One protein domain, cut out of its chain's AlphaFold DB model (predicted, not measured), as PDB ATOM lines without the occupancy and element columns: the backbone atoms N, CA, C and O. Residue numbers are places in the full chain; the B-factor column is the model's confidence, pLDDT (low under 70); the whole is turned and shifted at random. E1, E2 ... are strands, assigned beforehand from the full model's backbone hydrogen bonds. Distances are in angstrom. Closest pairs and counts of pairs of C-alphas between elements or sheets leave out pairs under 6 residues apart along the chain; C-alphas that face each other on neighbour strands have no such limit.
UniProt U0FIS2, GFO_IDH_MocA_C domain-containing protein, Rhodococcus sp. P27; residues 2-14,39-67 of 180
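This is residues 2 to 14 and 39 to 67 of the 180 residues of the protein "GFO_IDH_MocA_C domain-containing protein" of Rhodococcus sp. P27 (UniProt U0FIS2). What does this domain look like? It is a single small sheet of three antiparallel strands, twisted, with both faces bare: E2 and E3 form a long hairpin, and E1 is set along the free side of E2. Loose ends run on past the strands, residues 10 to 14 after E1 and residues 61 to 67 after E3. What is it made of? The printed part has 42 residues with no named helix and three named strands, E1, E2 and E3 along the chain and in the same order across the sheet; the class is all strand, though under half of the residues, 19 of 42, are in named elements. How is it shaped? It is loose, with a radius of gyration of the C-alphas of 13.0 A, and elongated, spanning 39 by 25 by 15 A.

Which strand is the inner one? It is E2, residues 42 to 48, and the edge strands are E1, residues 5 to 9, and E3, residues 54 to 60. How does E2 stand to E3? They are antiparallel neighbours and a hairpin, with 168 degrees between their directions. C-alphas 42 and 60 face each other at 4.4 A, and so do C-alphas 48 and 54 at 4.8 A; N 45 and O 57, at 2.8 A, and N 57 and O 45, at 2.9 A, are within hydrogen-bond range. How does E1 stand to E2? They are antiparallel neighbours with 148 degrees between their directions. C-alphas 9 and 45 face each other at 4.2 A, and N 46 and O 8, at 2.8 A, and N 8 and O 46, at 2.9 A, are within hydrogen-bond range.

Where are the two longest strands? E2 runs 20.3 A from C-alpha 42 at (-2.329, -8.071, 88.924) to C-alpha 48. E3 runs 20.5 A from C-alpha 54 to C-alpha 60 at (-5.650, -8.179, 86.056). Where is the first strand? E1 runs 13.4 A from Leu 5, whose C-alpha is at (-6.086, 11.480, 97.090), to Ile 9.

How far does it reach? The two C-alphas farthest apart are those of Thr 2 and Gly 65, 41.3 A. Where is the cut, and how are the strands linked? Residues 15 to 38 are not printed, and C-alphas 14 and 39 are 16.4 A apart across this cut, which falls in the link from E1 to E2. The link from E2 to E3 is tight, with 5 residues between them. Where is the model's confidence low? Residues 2 to 14 have pLDDT under 70, and E1 has a mean of 41, while the mean of the printed part is 75.4.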
ATOM      1  N   THR A   2      -7.102  21.654  99.513       27.42
ATOM      2  CA  THR A   2      -6.467  20.667  98.633       27.42
ATOM      3  C   THR A   2      -6.928  19.291  99.084       27.42
ATOM      4  O   THR A   2      -6.652  18.867 100.206       27.42
ATOM      5  N   SER A   3      -7.753  18.653  98.271       30.14
ATOM      6  CA  SER A   3      -8.382  17.388  98.594       30.14
ATOM      7  C   SER A   3      -7.470  16.248  98.145       30.14
ATOM      8  O   SER A   3      -7.555  15.741  97.036       30.14
ATOM      9  N   THR A   4      -6.551  15.874  99.027       33.91
ATOM     10  CA  THR A   4      -5.513  14.877  98.769       33.91
ATOM     11  C   THR A   4      -6.089  13.480  98.531       33.91
ATOM     12  O   THR A   4      -6.778  12.936  99.398       33.91
ATOM     13  N   LEU A   5      -5.757  12.874  97.386       37.12
ATOM     14  CA  LEU A   5      -6.086  11.480  97.090       37.12
ATOM     15  C   LEU A   5      -5.002  10.572  97.671       37.12
ATOM     16  O   LEU A   5      -3.858  10.624  97.238       37.12
ATOM     17  N   SER A   6      -5.339   9.762  98.674       38.16
ATOM     18  CA  SER A   6      -4.391   8.812  99.271       38.16
ATOM     19  C   SER A   6      -4.626   7.408  98.726       38.16
ATOM     20  O   SER A   6      -5.778   6.976  98.662       38.16
ATOM     21  N   LEU A   7      -3.554   6.684  98.390       45.41
ATOM     22  CA  LEU A   7      -3.618   5.317  97.863       45.41
ATOM     23  C   LEU A   7      -2.755   4.295  98.620       45.41
ATOM     24  O   LEU A   7      -1.628   4.620  98.989       45.41
ATOM     25  N   ARG A   8      -3.261   3.067  98.814       37.91
ATOM     26  CA  ARG A   8      -2.520   1.904  99.337       37.91
ATOM     27  C   ARG A   8      -2.750   0.666  98.471       37.91
ATOM     28  O   ARG A   8      -3.870   0.168  98.420       37.91
ATOM     29  N   ILE A   9      -1.694   0.121  97.872       44.50
ATOM     30  CA  ILE A   9      -1.751  -1.188  97.203       44.50
ATOM     31  C   ILE A   9      -1.449  -2.298  98.208       44.50
ATOM     32  O   ILE A   9      -0.477  -2.234  98.965       44.50
ATOM     33  N   LEU A  10      -2.295  -3.325  98.228       37.66
ATOM     34  CA  LEU A  10      -2.030  -4.535  98.994       37.66
ATOM     35  C   LEU A  10      -1.164  -5.458  98.134       37.66
ATOM     36  O   LEU A  10      -1.626  -6.015  97.143       37.66
ATOM     37  N   ARG A  11       0.105  -5.641  98.516       33.78
ATOM     38  CA  ARG A  11       0.911  -6.735  97.964       33.78
ATOM     39  C   ARG A  11       0.289  -8.058  98.400       33.78
ATOM     40  O   ARG A  11       0.142  -8.304  99.596       33.78
ATOM     41  N   SER A  12       0.016  -8.942  97.444       36.19
ATOM     42  CA  SER A  12      -0.086 -10.368  97.743       36.19
ATOM     43  C   SER A  12       1.306 -10.853  98.155       36.19
ATOM     44  O   SER A  12       2.167 -11.134  97.321       36.19
ATOM     45  N   SER A  13       1.573 -10.877  99.460       34.66
ATOM     46  CA  SER A  13       2.716 -11.602  99.999       34.66
ATOM     47  C   SER A  13       2.422 -13.091  99.848       34.66
ATOM     48  O   SER A  13       1.518 -13.606 100.500       34.66
ATOM     49  N   SER A  14       3.191 -13.764  98.992       36.31
ATOM     50  CA  SER A  14       3.244 -15.224  98.835       36.31
ATOM     51  C   SER A  14       1.919 -15.935  98.495       36.31
ATOM     52  O   SER A  14       1.104 -16.237  99.357       36.31
ATOM     53  N   ASN A  39       7.149  -7.072  85.100       87.81
ATOM     54  CA  ASN A  39       5.945  -6.265  85.306       87.81
ATOM     55  C   ASN A  39       4.837  -7.026  86.040       87.81
ATOM     56  O   ASN A  39       4.799  -8.254  86.080       87.81
ATOM     57  N   GLU A  40       3.908  -6.279  86.621       88.38
ATOM     58  CA  GLU A  40       2.799  -6.823  87.389       88.38
ATOM     59  C   GLU A  40       1.691  -7.380  86.484       88.38
ATOM     60  O   GLU A  40       1.205  -6.724  85.562       88.38
ATOM     61  N   ASP A  41       1.240  -8.596  86.791       92.69
ATOM     62  CA  ASP A  41       0.077  -9.220  86.147       92.69
ATOM     63  C   ASP A  41      -1.257  -8.823  86.799       92.69
ATOM     64  O   ASP A  41      -2.316  -8.915  86.168       92.69
ATOM     65  N   PHE A  42      -1.196  -8.417  88.072       92.81
ATOM     66  CA  PHE A  42      -2.329  -8.071  88.924       92.81
ATOM     67  C   PHE A  42      -1.972  -6.923  89.868       92.81
ATOM     68  O   PHE A  42      -0.917  -6.941  90.508       92.81
ATOM     69  N   VAL A  43      -2.889  -5.969  90.012       92.31
ATOM     70  CA  VAL A  43      -2.802  -4.855  90.961       92.31
ATOM     71  C   VAL A  43      -4.155  -4.675  91.652       92.31
ATOM     72  O   VAL A  43      -5.192  -4.732  90.996       92.31
ATOM     73  N   SER A  44      -4.139  -4.417  92.963       94.38
ATOM     74  CA  SER A  44      -5.313  -4.003  93.748       94.38
ATOM     75  C   SER A  44      -4.949  -2.831  94.654       94.38
ATOM     76  O   SER A  44      -3.933  -2.865  95.354       94.38
ATOM     77  N   ALA A  45      -5.754  -1.773  94.626       93.62
ATOM     78  CA  ALA A  45      -5.413  -0.479  95.189       93.62
ATOM     79  C   ALA A  45      -6.598   0.128  95.958       93.62
ATOM     80  O   ALA A  45      -7.701   0.251  95.433       93.62
ATOM     81  N   LEU A  46      -6.367   0.542  97.207       96.44
ATOM     82  CA  LEU A  46      -7.334   1.250  98.049       96.44
ATOM     83  C   LEU A  46      -7.126   2.757  97.943       96.44
ATOM     84  O   LEU A  46      -6.092   3.257  98.373       96.44
ATOM     85  N   LEU A  47      -8.125   3.474  97.446       94.75
ATOM     86  CA  LEU A  47      -8.105   4.904  97.147       94.75
ATOM     87  C   LEU A  47      -9.011   5.690  98.110       94.75
ATOM     88  O   LEU A  47     -10.097   5.239  98.492       94.75
ATOM     89  N   ARG A  48      -8.601   6.911  98.459       95.06
ATOM     90  CA  ARG A  48      -9.439   7.930  99.112       95.06
ATOM     91  C   ARG A  48      -9.606   9.119  98.187       95.06
ATOM     92  O   ARG A  48      -8.673   9.888  98.047       95.06
ATOM     93  N   LEU A  49     -10.772   9.286  97.580       92.12
ATOM     94  CA  LEU A  49     -11.053  10.408  96.690       92.12
ATOM     95  C   LEU A  49     -11.008  11.733  97.450       92.12
ATOM     96  O   LEU A  49     -11.342  11.790  98.634       92.12
ATOM     97  N   GLY A  50     -10.691  12.819  96.745       89.62
ATOM     98  CA  GLY A  50     -10.706  14.156  97.332       89.62
ATOM     99  C   GLY A  50     -12.076  14.575  97.901       89.62
ATOM    100  O   GLY A  50     -12.158  15.376  98.828       89.62
ATOM    101  N   SER A  51     -13.163  13.978  97.408       89.62
ATOM    102  CA  SER A  51     -14.518  14.142  97.951       89.62
ATOM    103  C   SER A  51     -14.758  13.421  99.287       89.62
ATOM    104  O   SER A  51     -15.832  13.550  99.868       89.62
ATOM    105  N   GLY A  52     -13.797  12.626  99.768       91.06
ATOM    106  CA  GLY A  52     -13.929  11.745 100.933       91.06
ATOM    107  C   GLY A  52     -14.469  10.347 100.610       91.06
ATOM    108  O   GLY A  52     -14.493   9.486 101.494       91.06
ATOM    109  N   GLY A  53     -14.868  10.095  99.357       93.75
ATOM    110  CA  GLY A  53     -15.252   8.765  98.885       93.75
ATOM    111  C   GLY A  53     -14.103   7.759  99.003       93.75
ATOM    112  O   GLY A  53     -12.929   8.119  98.916       93.75
ATOM    113  N   ARG A  54     -14.432   6.484  99.201       95.88
ATOM    114  CA  ARG A  54     -13.454   5.387  99.222       95.88
ATOM    115  C   ARG A  54     -13.668   4.524  97.995       95.88
ATOM    116  O   ARG A  54     -14.810   4.263  97.634       95.88
ATOM    117  N   CYS A  55     -12.581   4.097  97.376       95.44
ATOM    118  CA  CYS A  55     -12.616   3.295  96.164       95.44
ATOM    119  C   CYS A  55     -11.618   2.142  96.291       95.44
ATOM    120  O   CYS A  55     -10.570   2.286  96.920       95.44
ATOM    121  N   THR A  56     -11.967   1.008  95.698       95.94
ATOM    122  CA  THR A  56     -11.037  -0.082  95.424       95.94
ATOM    123  C   THR A  56     -10.908  -0.179  93.914       95.94
ATOM    124  O   THR A  56     -11.920  -0.181  93.216       95.94
ATOM    125  N   LEU A  57      -9.677  -0.227  93.420       95.25
ATOM    126  CA  LEU A  57      -9.367  -0.412  92.010       95.25
ATOM    127  C   LEU A  57      -8.614  -1.721  91.852       95.25
ATOM    128  O   LEU A  57      -7.643  -1.950  92.571       95.25
ATOM    129  N   GLU A  58      -9.027  -2.541  90.892       94.56
ATOM    130  CA  GLU A  58      -8.339  -3.780  90.549       94.56
ATOM    131  C   GLU A  58      -8.095  -3.859  89.047       94.56
ATOM    132  O   GLU A  58      -8.919  -3.424  88.243       94.56
ATOM    133  N   ALA A  59      -6.948  -4.414  88.670       94.06
ATOM    134  CA  ALA A  59      -6.593  -4.678  87.285       94.06
ATOM    135  C   ALA A  59      -5.858  -6.016  87.203       94.06
ATOM    136  O   ALA A  59      -4.954  -6.281  87.995       94.06
ATOM    137  N   CYS A  60      -6.243  -6.861  86.246       93.81
ATOM    138  CA  CYS A  60      -5.650  -8.179  86.056       93.81
ATOM    139  C   CYS A  60      -5.594  -8.536  84.573       93.81
ATOM    140  O   CYS A  60      -6.616  -8.468  83.892       93.81
ATOM    141  N   ARG A  61      -4.432  -8.980  84.086       92.81
ATOM    142  CA  ARG A  61      -4.295  -9.514  82.714       92.81
ATOM    143  C   ARG A  61      -4.264 -11.042  82.642       92.81
ATOM    144  O   ARG A  61      -4.271 -11.600  81.551       92.81
ATOM    145  N   VAL A  62      -4.219 -11.715  83.792       93.12
ATOM    146  CA  VAL A  62      -4.108 -13.184  83.906       93.12
ATOM    147  C   VAL A  62      -5.316 -13.828  84.597       93.12
ATOM    148  O   VAL A  62      -5.265 -14.993  84.984       93.12
ATOM    149  N   ALA A  63      -6.411 -13.080  84.761       91.44
ATOM    150  CA  ALA A  63      -7.655 -13.597  85.315       91.44
ATOM    151  C   ALA A  63      -8.291 -14.592  84.331       91.44
ATOM    152  O   ALA A  63      -8.848 -14.216  83.300       91.44
ATOM    153  N   VAL A  64      -8.176 -15.884  84.639       93.56
ATOM    154  CA  VAL A  64      -8.700 -16.964  83.795       93.56
ATOM    155  C   VAL A  64     -10.219 -16.836  83.657       93.56
ATOM    156  O   VAL A  64     -10.931 -16.783  84.654       93.56
ATOM    157  N   GLY A  65     -10.710 -16.830  82.416       92.25
ATOM    158  CA  GLY A  65     -12.140 -16.748  82.098       92.25
ATOM    159  C   GLY A  65     -12.689 -15.324  81.984       92.25
ATOM    160  O   GLY A  65     -13.756 -15.143  81.405       92.25
ATOM    161  N   GLU A  66     -11.950 -14.311  82.442       91.62
ATOM    162  CA  GLU A  66     -12.347 -12.914  82.279       91.62
ATOM    163  C   GLU A  66     -11.887 -12.376  80.927       91.62
ATOM    164  O   GLU A  66     -10.743 -12.569  80.520       91.62
ATOM    165  N   GLN A  67     -12.790 -11.712  80.206       90.75
ATOM    166  CA  GLN A  67     -12.527 -11.114  78.897       90.75
ATOM    167  C   GLN A  67     -13.085  -9.694  78.900       90.75
ATOM    168  O   GLN A  67     -14.296  -9.520  78.997       90.75
TER     169      GLN A  67